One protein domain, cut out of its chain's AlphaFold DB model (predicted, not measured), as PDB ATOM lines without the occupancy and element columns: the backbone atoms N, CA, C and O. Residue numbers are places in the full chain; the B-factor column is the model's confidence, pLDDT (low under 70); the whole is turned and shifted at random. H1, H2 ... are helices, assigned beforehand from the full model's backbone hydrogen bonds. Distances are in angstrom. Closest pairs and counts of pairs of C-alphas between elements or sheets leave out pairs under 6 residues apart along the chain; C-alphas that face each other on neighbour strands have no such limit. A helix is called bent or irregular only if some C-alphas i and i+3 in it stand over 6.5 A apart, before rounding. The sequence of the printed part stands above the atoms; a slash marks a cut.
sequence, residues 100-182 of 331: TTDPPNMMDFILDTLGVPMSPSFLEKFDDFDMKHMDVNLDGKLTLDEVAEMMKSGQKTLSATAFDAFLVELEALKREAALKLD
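What this domain is: This is residues 100 to 182 of the 331 residues of the protein "Calmodulin" of Aphanomyces invadans (UniProt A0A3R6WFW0). One long helix, H5, runs along most of the length of the domain at one side of it, and four shorter helices, H1 to H4, lie loosely to the other side, with few contacts to H5. H4 and H5 run opposite ways, with H1 standing crosswise at the first residues of H4, while H3 packs on H4 and the small H2 is near H5. The printed part has 83 residues with five named helices, H1 to H5 in chain order, and no named strand; its class is all helix. It is compact, with a radius of gyration of the C-alphas of 12.4 A, and its C-alphas span 34 by 24 by 22 A.

Where its parts are: H5, residues 160 to 181, measures 31.7 A from C-alpha 160 at (-46.246, 44.681, -6.925) to C-alpha 181 at (-45.093, 26.769, 19.168). H4, residues 144 to 157, measures 18.1 A and is irregular: C-alphas 152 and 155 are 7.4 A apart, against about 5 A in a regular helix. H1, residues 106 to 113, measures 10.4 A and begins with C-alpha 106 at (-39.614, 23.589, 11.857). H3, residues 128 to 134, measures 9.9 A, and H2, residues 120 to 123, measures 5.1 A.

How they stand to each other: H5 touches no helix. H4 is close to it but not clearly touching, at a shallow tilt of 17 degrees, opposite ways; their closest C-alphas, of Gly 154 and Phe 163, are 6.4 A apart. H1 is also close to H5 but not clearly touching, the closest C-alphas being those of Met 107 and Lys 174 at 6.9 A; at 72 degrees they are only just about perpendicular. H2 is close to H5 but not clearly touching, with the C-alphas of Phe 122 and Glu 169 closest at 6.5 A. H4 touches H1 with residues 144 to 145 alone, about perpendicular at 83 degrees, and the C-alphas of Asp 112 and Leu 144 come closest at 4.7 A. H3 touches H4 at a steep tilt of 54 degrees, opposite ways, with the C-alphas of Met 134 and Glu 146 closest at 6.6 A. H1 and H3 are apart, as are H2 and H4. Residues 116 to 117 pair with residues 141 to 142, antiparallel. Every O i to N i+4 pair is within hydrogen-bond range in H1 and H5, against 2 of 3 in H3 and 8 of 10 in H4; H2 is too short for such a pair.

The domain as a whole: The C-alphas farthest apart, of Asp 102 and Asp 128, are 36.5 A apart. The printed part has no cut, and no link is long. The mean pLDDT of the printed part is 70.0; 33 residues are under 70, among them residues 100 to 117.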
ATOM      1  N   THR A 100     -35.022  24.812  16.618       45.62
ATOM      2  CA  THR A 100     -35.650  25.767  15.686       45.62
ATOM      3  C   THR A 100     -34.673  26.356  14.665       45.62
ATOM      4  O   THR A 100     -35.110  26.947  13.681       45.62
ATOM      5  N   THR A 101     -33.364  26.201  14.893       46.81
ATOM      6  CA  THR A 101     -32.288  26.817  14.099       46.81
ATOM      7  C   THR A 101     -31.538  25.843  13.185       46.81
ATOM      8  O   THR A 101     -30.634  26.272  12.468       46.81
ATOM      9  N   ASP A 102     -31.881  24.550  13.204       41.22
ATOM     10  CA  ASP A 102     -31.209  23.514  12.407       41.22
ATOM     11  C   ASP A 102     -32.123  23.062  11.251       41.22
ATOM     12  O   ASP A 102     -33.256  22.649  11.512       41.22
ATOM     13  N   PRO A 103     -31.707  23.175   9.976       41.28
ATOM     14  CA  PRO A 103     -32.565  22.837   8.848       41.28
ATOM     15  C   PRO A 103     -32.911  21.333   8.771       41.28
ATOM     16  O   PRO A 103     -32.042  20.486   8.994       41.28
ATOM     17  N   PRO A 104     -34.146  20.981   8.358       43.09
ATOM     18  CA  PRO A 104     -35.182  21.885   7.863       43.09
ATOM     19  C   PRO A 104     -35.831  22.648   9.020       43.09
ATOM     20  O   PRO A 104     -36.220  22.047  10.020       43.09
ATOM     21  N   ASN A 105     -35.923  23.978   8.887       57.81
ATOM     22  CA  ASN A 105     -36.549  24.817   9.902       57.81
ATOM     23  C   ASN A 105     -37.934  24.237  10.188       57.81
ATOM     24  O   ASN A 105     -38.686  23.964   9.252       57.81
ATOM     25  N   MET A 106     -38.292  24.083  11.461       54.56
ATOM     26  CA  MET A 106     -39.614  23.589  11.857       54.56
ATOM     27  C   MET A 106     -40.750  24.330  11.129       54.56
ATOM     28  O   MET A 106     -41.747  23.728  10.760       54.56
ATOM     29  N   MET A 107     -40.569  25.624  10.859       57.25
ATOM     30  CA  MET A 107     -41.516  26.432  10.088       57.25
ATOM     31  C   MET A 107     -41.682  25.971   8.644       57.25
ATOM     32  O   MET A 107     -42.798  25.954   8.145       57.25
ATOM     33  N   ASP A 108     -40.597  25.588   7.978       56.50
ATOM     34  CA  ASP A 108     -40.663  25.081   6.609       56.50
ATOM     35  C   ASP A 108     -41.298  23.685   6.593       56.50
ATOM     36  O   ASP A 108     -42.089  23.398   5.707       56.50
ATOM     37  N   PHE A 109     -41.051  22.861   7.619       53.66
ATOM     38  CA  PHE A 109     -41.739  21.578   7.805       53.66
ATOM     39  C   PHE A 109     -43.246  21.745   8.071       53.66
ATOM     40  O   PHE A 109     -44.058  21.008   7.517       53.66
ATOM     41  N   ILE A 110     -43.634  22.720   8.897       57.72
ATOM     42  CA  ILE A 110     -45.041  23.032   9.177       57.72
ATOM     43  C   ILE A 110     -45.736  23.538   7.912       57.72
ATOM     44  O   ILE A 110     -46.813  23.052   7.584       57.72
ATOM     45  N   LEU A 111     -45.118  24.468   7.183       56.28
ATOM     46  CA  LEU A 111     -45.658  24.966   5.916       56.28
ATOM     47  C   LEU A 111     -45.783  23.844   4.880       56.28
ATOM     48  O   LEU A 111     -46.752  23.820   4.135       56.28
ATOM     49  N   ASP A 112     -44.830  22.916   4.836       51.31
ATOM     50  CA  ASP A 112     -44.818  21.797   3.887       51.31
ATOM     51  C   ASP A 112     -45.879  20.735   4.205       51.31
ATOM     52  O   ASP A 112     -46.600  20.287   3.321       51.31
ATOM     53  N   THR A 113     -45.996  20.321   5.469       48.16
ATOM     54  CA  THR A 113     -46.829  19.162   5.837       48.16
ATOM     55  C   THR A 113     -48.212  19.538   6.372       48.16
ATOM     56  O   THR A 113     -49.149  18.761   6.211       48.16
ATOM     57  N   LEU A 114     -48.347  20.678   7.056       55.31
ATOM     58  CA  LEU A 114     -49.547  21.022   7.838       55.31
ATOM     59  C   LEU A 114     -50.277  22.270   7.325       55.31
ATOM     60  O   LEU A 114     -51.461  22.444   7.620       55.31
ATOM     61  N   GLY A 115     -49.573  23.133   6.588       61.75
ATOM     62  CA  GLY A 115     -50.024  24.487   6.293       61.75
ATOM     63  C   GLY A 115     -50.048  25.362   7.552       61.75
ATOM     64  O   GLY A 115     -50.090  24.876   8.684       61.75
ATOM     65  N   VAL A 116     -49.993  26.681   7.378       68.00
ATOM     66  CA  VAL A 116     -50.183  27.620   8.493       68.00
ATOM     67  C   VAL A 116     -51.512  28.349   8.309       68.00
ATOM     68  O   VAL A 116     -51.690  28.988   7.271       68.00
ATOM     69  N   PRO A 117     -52.438  28.286   9.286       67.25
ATOM     70  CA  PRO A 117     -53.728  28.957   9.178       67.25
ATOM     71  C   PRO A 117     -53.558  30.473   9.091       67.25
ATOM     72  O   PRO A 117     -52.765  31.070   9.828       67.25
ATOM     73  N   MET A 118     -54.330  31.094   8.202       72.00
ATOM     74  CA  MET A 118     -54.310  32.537   7.988       72.00
ATOM     75  C   MET A 118     -54.952  33.275   9.166       72.00
ATOM     76  O   MET A 118     -56.063  32.961   9.592       72.00
ATOM     77  N   SER A 119     -54.245  34.254   9.738       68.81
ATOM     78  CA  SER A 119     -54.776  35.037  10.858       68.81
ATOM     79  C   SER A 119     -55.827  36.051  10.375       68.81
ATOM     80  O   SER A 119     -55.751  36.519   9.240       68.81
ATOM     81  N   PRO A 120     -56.794  36.468  11.213       68.38
ATOM     82  CA  PRO A 120     -57.789  37.471  10.813       68.38
ATOM     83  C   PRO A 120     -57.157  38.780  10.313       68.38
ATOM     84  O   PRO A 120     -57.615  39.368   9.340       68.38
ATOM     85  N   SER A 121     -56.040  39.193  10.918       70.31
ATOM     86  CA  SER A 121     -55.253  40.355  10.488       70.31
ATOM     87  C   SER A 121     -54.580  40.184   9.124       70.31
ATOM     88  O   SER A 121     -54.290  41.183   8.467       70.31
ATOM     89  N   PHE A 122     -54.305  38.941   8.718       75.38
ATOM     90  CA  PHE A 122     -53.829  38.613   7.377       75.38
ATOM     91  C   PHE A 122     -54.977  38.767   6.373       75.38
ATOM     92  O   PHE A 122     -54.839  39.491   5.393       75.38
ATOM     93  N   LEU A 123     -56.135  38.168   6.669       74.25
ATOM     94  CA  LEU A 123     -57.318  38.189   5.803       74.25
ATOM     95  C   LEU A 123     -57.856  39.605   5.549       74.25
ATOM     96  O   LEU A 123     -58.290  39.905   4.447       74.25
ATOM     97  N   GLU A 124     -57.790  40.506   6.532       78.75
ATOM     98  CA  GLU A 124     -58.254  41.896   6.376       78.75
ATOM     99  C   GLU A 124     -57.412  42.740   5.399       78.75
ATOM    100  O   GLU A 124     -57.857  43.809   4.971       78.75
ATOM    101  N   LYS A 125     -56.188  42.310   5.067       77.94
ATOM    102  CA  LYS A 125     -55.254  43.076   4.221       77.94
ATOM    103  C   LYS A 125     -55.339  42.742   2.739       77.94
ATOM    104  O   LYS A 125     -54.870  43.544   1.931       77.94
ATOM    105  N   PHE A 126     -55.912  41.594   2.401       81.38
ATOM    106  CA  PHE A 126     -56.020  41.106   1.033       81.38
ATOM    107  C   PHE A 126     -57.488  41.069   0.623       81.38
ATOM    108  O   PHE A 126     -58.369  40.814   1.440       81.38
ATOM    109  N   ASP A 127     -57.762  41.379  -0.639       81.50
ATOM    110  CA  ASP A 127     -59.112  41.269  -1.177       81.50
ATOM    111  C   ASP A 127     -59.403  39.837  -1.660       81.50
ATOM    112  O   ASP A 127     -58.515  38.986  -1.751       81.50
ATOM    113  N   ASP A 128     -60.665  39.555  -1.993       78.31
ATOM    114  CA  ASP A 128     -61.092  38.227  -2.457       78.31
ATOM    115  C   ASP A 128     -60.337  37.756  -3.715       78.31
ATOM    116  O   ASP A 128     -60.234  36.555  -3.983       78.31
ATOM    117  N   PHE A 129     -59.833  38.697  -4.526       79.56
ATOM    118  CA  PHE A 129     -59.071  38.381  -5.728       79.56
ATOM    119  C   PHE A 129     -57.668  37.895  -5.366       79.56
ATOM    120  O   PHE A 129     -57.240  36.858  -5.877       79.56
ATOM    121  N   ASP A 130     -56.983  38.612  -4.481       80.31
ATOM    122  CA  ASP A 130     -55.651  38.271  -3.993       80.31
ATOM    123  C   ASP A 130     -55.684  36.941  -3.221       80.31
ATOM    124  O   ASP A 130     -54.899  36.034  -3.513       80.31
ATOM    125  N   MET A 131     -56.667  36.773  -2.331       78.12
ATOM    126  CA  MET A 131     -56.856  35.568  -1.514       78.12
ATOM    127  C   MET A 131     -57.023  34.297  -2.349       78.12
ATOM    128  O   MET A 131     -56.391  33.288  -2.061       78.12
ATOM    129  N   LYS A 132     -57.789  34.355  -3.442       80.06
ATOM    130  CA  LYS A 132     -58.004  33.204  -4.337       80.06
ATOM    131  C   LYS A 132     -56.738  32.736  -5.064       80.06
ATOM    132  O   LYS A 132     -56.694  31.622  -5.582       80.06
ATOM    133  N   HIS A 133     -55.738  33.605  -5.184       76.88
ATOM    134  CA  HIS A 133     -54.451  33.237  -5.767       76.88
ATOM    135  C   HIS A 133     -53.451  32.778  -4.702       76.88
ATOM    136  O   HIS A 133     -52.496  32.094  -5.057       76.88
ATOM    137  N   MET A 134     -53.646  33.175  -3.440       76.44
ATOM    138  CA  MET A 134     -52.795  32.824  -2.298       76.44
ATOM    139  C   MET A 134     -53.158  31.477  -1.682       76.44
ATOM    140  O   MET A 134     -52.256  30.717  -1.354       76.44
ATOM    141  N   ASP A 135     -54.451  31.204  -1.566       77.69
ATOM    142  CA  ASP A 135     -55.026  29.970  -1.046       77.69
ATOM    143  C   ASP A 135     -55.803  29.311  -2.194       77.69
ATOM    144  O   ASP A 135     -56.904  29.734  -2.569       77.69
ATOM    145  N   VAL A 136     -55.153  28.356  -2.859       75.00
ATOM    146  CA  VAL A 136     -55.643  27.799  -4.129       75.00
ATOM    147  C   VAL A 136     -56.706  26.739  -3.869       75.00
ATOM    148  O   VAL A 136     -57.650  26.599  -4.656       75.00
ATOM    149  N   ASN A 137     -56.541  25.976  -2.789       66.25
ATOM    150  CA  ASN A 137     -57.471  24.925  -2.397       66.25
ATOM    151  C   ASN A 137     -58.604  25.439  -1.481       66.25
ATOM    152  O   ASN A 137     -59.564  24.695  -1.270       66.25
ATOM    153  N   LEU A 138     -58.547  26.709  -1.060       72.12
ATOM    154  CA  LEU A 138     -59.521  27.403  -0.212       72.12
ATOM    155  C   LEU A 138     -59.688  26.737   1.156       72.12
ATOM    156  O   LEU A 138     -60.798  26.699   1.693       72.12
ATOM    157  N   ASP A 139     -58.604  26.181   1.698       64.00
ATOM    158  CA  ASP A 139     -58.608  25.510   2.999       64.00
ATOM    159  C   ASP A 139     -58.277  26.449   4.172       64.00
ATOM    160  O   ASP A 139     -58.269  26.025   5.331       64.00
ATOM    161  N   GLY A 140     -58.047  27.738   3.892       69.25
ATOM    162  CA  GLY A 140     -57.762  28.757   4.896       69.25
ATOM    163  C   GLY A 140     -56.341  28.683   5.457       69.25
ATOM    164  O   GLY A 140     -56.014  29.417   6.404       69.25
ATOM    165  N   LYS A 141     -55.481  27.824   4.900       71.69
ATOM    166  CA  LYS A 141     -54.088  27.642   5.298       71.69
ATOM    167  C   LYS A 141     -53.161  27.958   4.129       71.69
ATOM    168  O   LYS A 141     -53.506  27.844   2.967       71.69
ATOM    169  N   LEU A 142     -51.952  28.396   4.463       72.06
ATOM    170  CA  LEU A 142     -50.879  28.599   3.494       72.06
ATOM    171  C   LEU A 142     -49.886  27.449   3.586       72.06
ATOM    172  O   LEU A 142     -49.232  27.272   4.621       72.06
ATOM    173  N   THR A 143     -49.744  26.704   2.496       70.44
ATOM    174  CA  THR A 143     -48.752  25.631   2.362       70.44
ATOM    175  C   THR A 143     -47.467  26.103   1.678       70.44
ATOM    176  O   THR A 143     -47.409  27.154   1.033       70.44
ATOM    177  N   LEU A 144     -46.389  25.326   1.810       70.19
ATOM    178  CA  LEU A 144     -45.117  25.612   1.145       70.19
ATOM    179  C   LEU A 144     -45.269  25.615  -0.381       70.19
ATOM    180  O   LEU A 144     -44.640  26.438  -1.048       70.19
ATOM    181  N   ASP A 145     -46.109  24.729  -0.913       68.62
ATOM    182  CA  ASP A 145     -46.388  24.628  -2.343       68.62
ATOM    183  C   ASP A 145     -47.115  25.872  -2.864       68.62
ATOM    184  O   ASP A 145     -46.697  26.440  -3.875       68.62
ATOM    185  N   GLU A 146     -48.113  26.372  -2.134       76.50
ATOM    186  CA  GLU A 146     -48.832  27.604  -2.482       76.50
ATOM    187  C   GLU A 146     -47.937  28.838  -2.375       76.50
ATOM    188  O   GLU A 146     -47.910  29.675  -3.276       76.50
ATOM    189  N   VAL A 147     -47.109  28.925  -1.331       77.75
ATOM    190  CA  VAL A 147     -46.104  29.991  -1.205       77.75
ATOM    191  C   VAL A 147     -45.083  29.913  -2.346       77.75
ATOM    192  O   VAL A 147     -44.685  30.941  -2.896       77.75
ATOM    193  N   ALA A 148     -44.642  28.714  -2.732       76.38
ATOM    194  CA  ALA A 148     -43.691  28.526  -3.824       76.38
ATOM    195  C   ALA A 148     -44.310  28.847  -5.191       76.38
ATOM    196  O   ALA A 148     -43.619  29.370  -6.073       76.38
ATOM    197  N   GLU A 149     -45.593  28.548  -5.383       77.94
ATOM    198  CA  GLU A 149     -46.354  28.951  -6.559       77.94
ATOM    199  C   GLU A 149     -46.515  30.473  -6.596       77.94
ATOM    200  O   GLU A 149     -46.174  31.091  -7.609       77.94
ATOM    201  N   MET A 150     -46.868  31.090  -5.468       79.00
ATOM    202  CA  MET A 150     -46.958  32.540  -5.313       79.00
ATOM    203  C   MET A 150     -45.621  33.232  -5.597       79.00
ATOM    204  O   MET A 150     -45.567  34.220  -6.320       79.00
ATOM    205  N   MET A 151     -44.498  32.682  -5.139       76.31
ATOM    206  CA  MET A 151     -43.162  33.211  -5.448       76.31
ATOM    207  C   MET A 151     -42.820  33.159  -6.948       76.31
ATOM    208  O   MET A 151     -42.017  33.960  -7.428       76.31
ATOM    209  N   LYS A 152     -43.412  32.226  -7.708       78.56
ATOM    210  CA  LYS A 152     -43.171  32.062  -9.154       78.56
ATOM    211  C   LYS A 152     -44.131  32.881 -10.017       78.56
ATOM    212  O   LYS A 152     -43.718  33.399 -11.059       78.56
ATOM    213  N   SER A 153     -45.406  32.950  -9.639       72.75
ATOM    214  CA  SER A 153     -46.485  33.544 -10.439       72.75
ATOM    215  C   SER A 153     -46.985  34.883  -9.885       72.75
ATOM    216  O   SER A 153     -47.448  35.711 -10.670       72.75
ATOM    217  N   GLY A 154     -46.786  35.147  -8.590       66.44
ATOM    218  CA  GLY A 154     -47.318  36.282  -7.829       66.44
ATOM    219  C   GLY A 154     -46.957  37.652  -8.381       66.44
ATOM    220  O   GLY A 154     -47.812  38.520  -8.459       66.44
ATOM    221  N   GLN A 155     -45.736  37.845  -8.891       67.62
ATOM    222  CA  GLN A 155     -45.354  39.112  -9.539       67.62
ATOM    223  C   GLN A 155     -46.111  39.398 -10.851       67.62
ATOM    224  O   GLN A 155     -46.039  40.510 -11.373       67.62
ATOM    225  N   LYS A 156     -46.776  38.391 -11.429       67.88
ATOM    226  CA  LYS A 156     -47.576  38.513 -12.658       67.88
ATOM    227  C   LYS A 156     -49.076  38.531 -12.380       67.88
ATOM    228  O   LYS A 156     -49.813  39.067 -13.204       67.88
ATOM    229  N   THR A 157     -49.514  37.905 -11.292       67.75
ATOM    230  CA  THR A 157     -50.927  37.780 -10.911       67.75
ATOM    231  C   THR A 157     -51.364  38.865  -9.933       67.75
ATOM    232  O   THR A 157     -52.456  39.402 -10.095       67.75
ATOM    233  N   LEU A 158     -50.506  39.244  -8.982       72.88
ATOM    234  CA  LEU A 158     -50.752  40.299  -7.999       72.88
ATOM    235  C   LEU A 158     -50.100  41.620  -8.422       72.88
ATOM    236  O   LEU A 158     -49.132  41.667  -9.188       72.88
ATOM    237  N   SER A 159     -50.607  42.728  -7.876       77.19
ATOM    238  CA  SER A 159     -49.900  44.009  -7.957       77.19
ATOM    239  C   SER A 159     -48.576  43.936  -7.181       77.19
ATOM    240  O   SER A 159     -48.490  43.257  -6.161       77.19
ATOM    241  N   ALA A 160     -47.543  44.667  -7.618       76.75
ATOM    242  CA  ALA A 160     -46.246  44.681  -6.925       76.75
ATOM    243  C   ALA A 160     -46.378  45.063  -5.436       76.75
ATOM    244  O   ALA A 160     -45.710  44.493  -4.584       76.75
ATOM    245  N   THR A 161     -47.302  45.973  -5.120       81.00
ATOM    246  CA  THR A 161     -47.621  46.378  -3.747       81.00
ATOM    247  C   THR A 161     -48.287  45.274  -2.927       81.00
ATOM    248  O   THR A 161     -47.968  45.135  -1.752       81.00
ATOM    249  N   ALA A 162     -49.186  44.486  -3.527       76.75
ATOM    250  CA  ALA A 162     -49.839  43.363  -2.849       76.75
ATOM    251  C   ALA A 162     -48.866  42.197  -2.631       76.75
ATOM    252  O   ALA A 162     -48.878  41.575  -1.574       76.75
ATOM    253  N   PHE A 163     -47.963  41.949  -3.585       79.69
ATOM    254  CA  PHE A 163     -46.924  40.931  -3.449       79.69
ATOM    255  C   PHE A 163     -45.908  41.276  -2.347       79.69
ATOM    256  O   PHE A 163     -45.579  40.424  -1.524       79.69
ATOM    257  N   ASP A 164     -45.452  42.530  -2.274       81.19
ATOM    258  CA  ASP A 164     -44.560  42.972  -1.194       81.19
ATOM    259  C   ASP A 164     -45.261  42.920   0.175       81.19
ATOM    260  O   ASP A 164     -44.658  42.493   1.161       81.19
ATOM    261  N   ALA A 165     -46.545  43.296   0.241       83.00
ATOM    262  CA  ALA A 165     -47.351  43.153   1.454       83.00
ATOM    263  C   ALA A 165     -47.488  41.679   1.866       83.00
ATOM    264  O   ALA A 165     -47.255  41.352   3.026       83.00
ATOM    265  N   PHE A 166     -47.769  40.783   0.920       82.31
ATOM    266  CA  PHE A 166     -47.844  39.341   1.154       82.31
ATOM    267  C   PHE A 166     -46.569  38.783   1.787       82.31
ATOM    268  O   PHE A 166     -46.654  38.044   2.762       82.31
ATOM    269  N   LEU A 167     -45.383  39.170   1.309       81.31
ATOM    270  CA  LEU A 167     -44.121  38.708   1.898       81.31
ATOM    271  C   LEU A 167     -43.950  39.168   3.352       81.31
ATOM    272  O   LEU A 167     -43.520  38.387   4.203       81.31
ATOM    273  N   VAL A 168     -44.315  40.418   3.651       84.12
ATOM    274  CA  VAL A 168     -44.251  40.969   5.014       84.12
ATOM    275  C   VAL A 168     -45.233  40.255   5.944       84.12
ATOM    276  O   VAL A 168     -44.872  39.902   7.071       84.12
ATOM    277  N   GLU A 169     -46.458  40.021   5.479       81.38
ATOM    278  CA  GLU A 169     -47.486  39.329   6.253       81.38
ATOM    279  C   GLU A 169     -47.169  37.841   6.431       81.38
ATOM    280  O   GLU A 169     -47.354  37.312   7.522       81.38
ATOM    281  N   LEU A 170     -46.602  37.176   5.421       79.12
ATOM    282  CA  LEU A 170     -46.141  35.791   5.522       79.12
ATOM    283  C   LEU A 170     -45.056  35.651   6.598       79.12
ATOM    284  O   LEU A 170     -45.089  34.719   7.401       79.12
ATOM    285  N   GLU A 171     -44.103  36.584   6.665       79.25
ATOM    286  CA  GLU A 171     -43.126  36.606   7.758       79.25
ATOM    287  C   GLU A 171     -43.775  36.863   9.122       79.25
ATOM    288  O   GLU A 171     -43.367  36.263  10.119       79.25
ATOM    289  N   ALA A 172     -44.771  37.750   9.198       77.75
ATOM    290  CA  ALA A 172     -45.511  37.996  10.433       77.75
ATOM    291  C   ALA A 172     -46.254  36.739  10.902       77.75
ATOM    292  O   ALA A 172     -46.137  36.363  12.067       77.75
ATOM    293  N   LEU A 173     -46.901  36.038   9.980       73.62
ATOM    294  CA  LEU A 173     -47.636  34.807  10.219       73.62
ATOM    295  C   LEU A 173     -46.713  33.664  10.671       73.62
ATOM    296  O   LEU A 173     -47.009  32.984  11.655       73.62
ATOM    297  N   LYS A 174     -45.525  33.523  10.065       70.88
ATOM    298  CA  LYS A 174     -44.481  32.602  10.557       70.88
ATOM    299  C   LYS A 174     -44.035  32.946  11.981       70.88
ATOM    300  O   LYS A 174     -43.841  32.047  12.796       70.88
ATOM    301  N   ARG A 175     -43.878  34.235  12.310       72.19
ATOM    302  CA  ARG A 175     -43.519  34.673  13.673       72.19
ATOM    303  C   ARG A 175     -44.630  34.386  14.681       72.19
ATOM    304  O   ARG A 175     -44.335  33.944  15.786       72.19
ATOM    305  N   GLU A 176     -45.888  34.611  14.320       72.00
ATOM    306  CA  GLU A 176     -47.038  34.282  15.170       72.00
ATOM    307  C   GLU A 176     -47.136  32.777  15.427       72.00
ATOM    308  O   GLU A 176     -47.317  32.359  16.572       72.00
ATOM    309  N   ALA A 177     -46.947  31.956  14.390       69.12
ATOM    310  CA  ALA A 177     -46.890  30.505  14.528       69.12
ATOM    311  C   ALA A 177     -45.720  30.068  15.427       69.12
ATOM    312  O   ALA A 177     -45.909  29.219  16.296       69.12
ATOM    313  N   ALA A 178     -44.546  30.698  15.291       66.94
ATOM    314  CA  ALA A 178     -43.388  30.446  16.149       66.94
ATOM    315  C   ALA A 178     -43.678  30.727  17.623       66.94
ATOM    316  O   ALA A 178     -43.354  29.910  18.473       66.94
ATOM    317  N   LEU A 179     -44.338  31.847  17.925       70.75
ATOM    318  CA  LEU A 179     -44.693  32.219  19.296       70.75
ATOM    319  C   LEU A 179     -45.721  31.277  19.928       70.75
ATOM    320  O   LEU A 179     -45.725  31.108  21.143       70.75
ATOM    321  N   LYS A 180     -46.611  30.690  19.122       67.06
ATOM    322  CA  LYS A 180     -47.560  29.673  19.601       67.06
ATOM    323  C   LYS A 180     -46.877  28.331  19.867       67.06
ATOM    324  O   LYS A 180     -47.346  27.580  20.713       67.06
ATOM    325  N   LEU A 181     -45.821  28.031  19.116       66.06
ATOM    326  CA  LEU A 181     -45.093  26.769  19.168       66.06
ATOM    327  C   LEU A 181     -43.969  26.761  20.216       66.06
ATOM    328  O   LEU A 181     -43.620  25.697  20.709       66.06
ATOM    329  N   ASP A 182     -43.441  27.935  20.566       66.00
ATOM    330  CA  ASP A 182     -42.438  28.162  21.615       66.00
ATOM    331  C   ASP A 182     -42.970  29.210  22.626       66.00
ATOM    332  O   ASP A 182     -42.650  30.406  22.541       66.00
TER     333      ASP A 182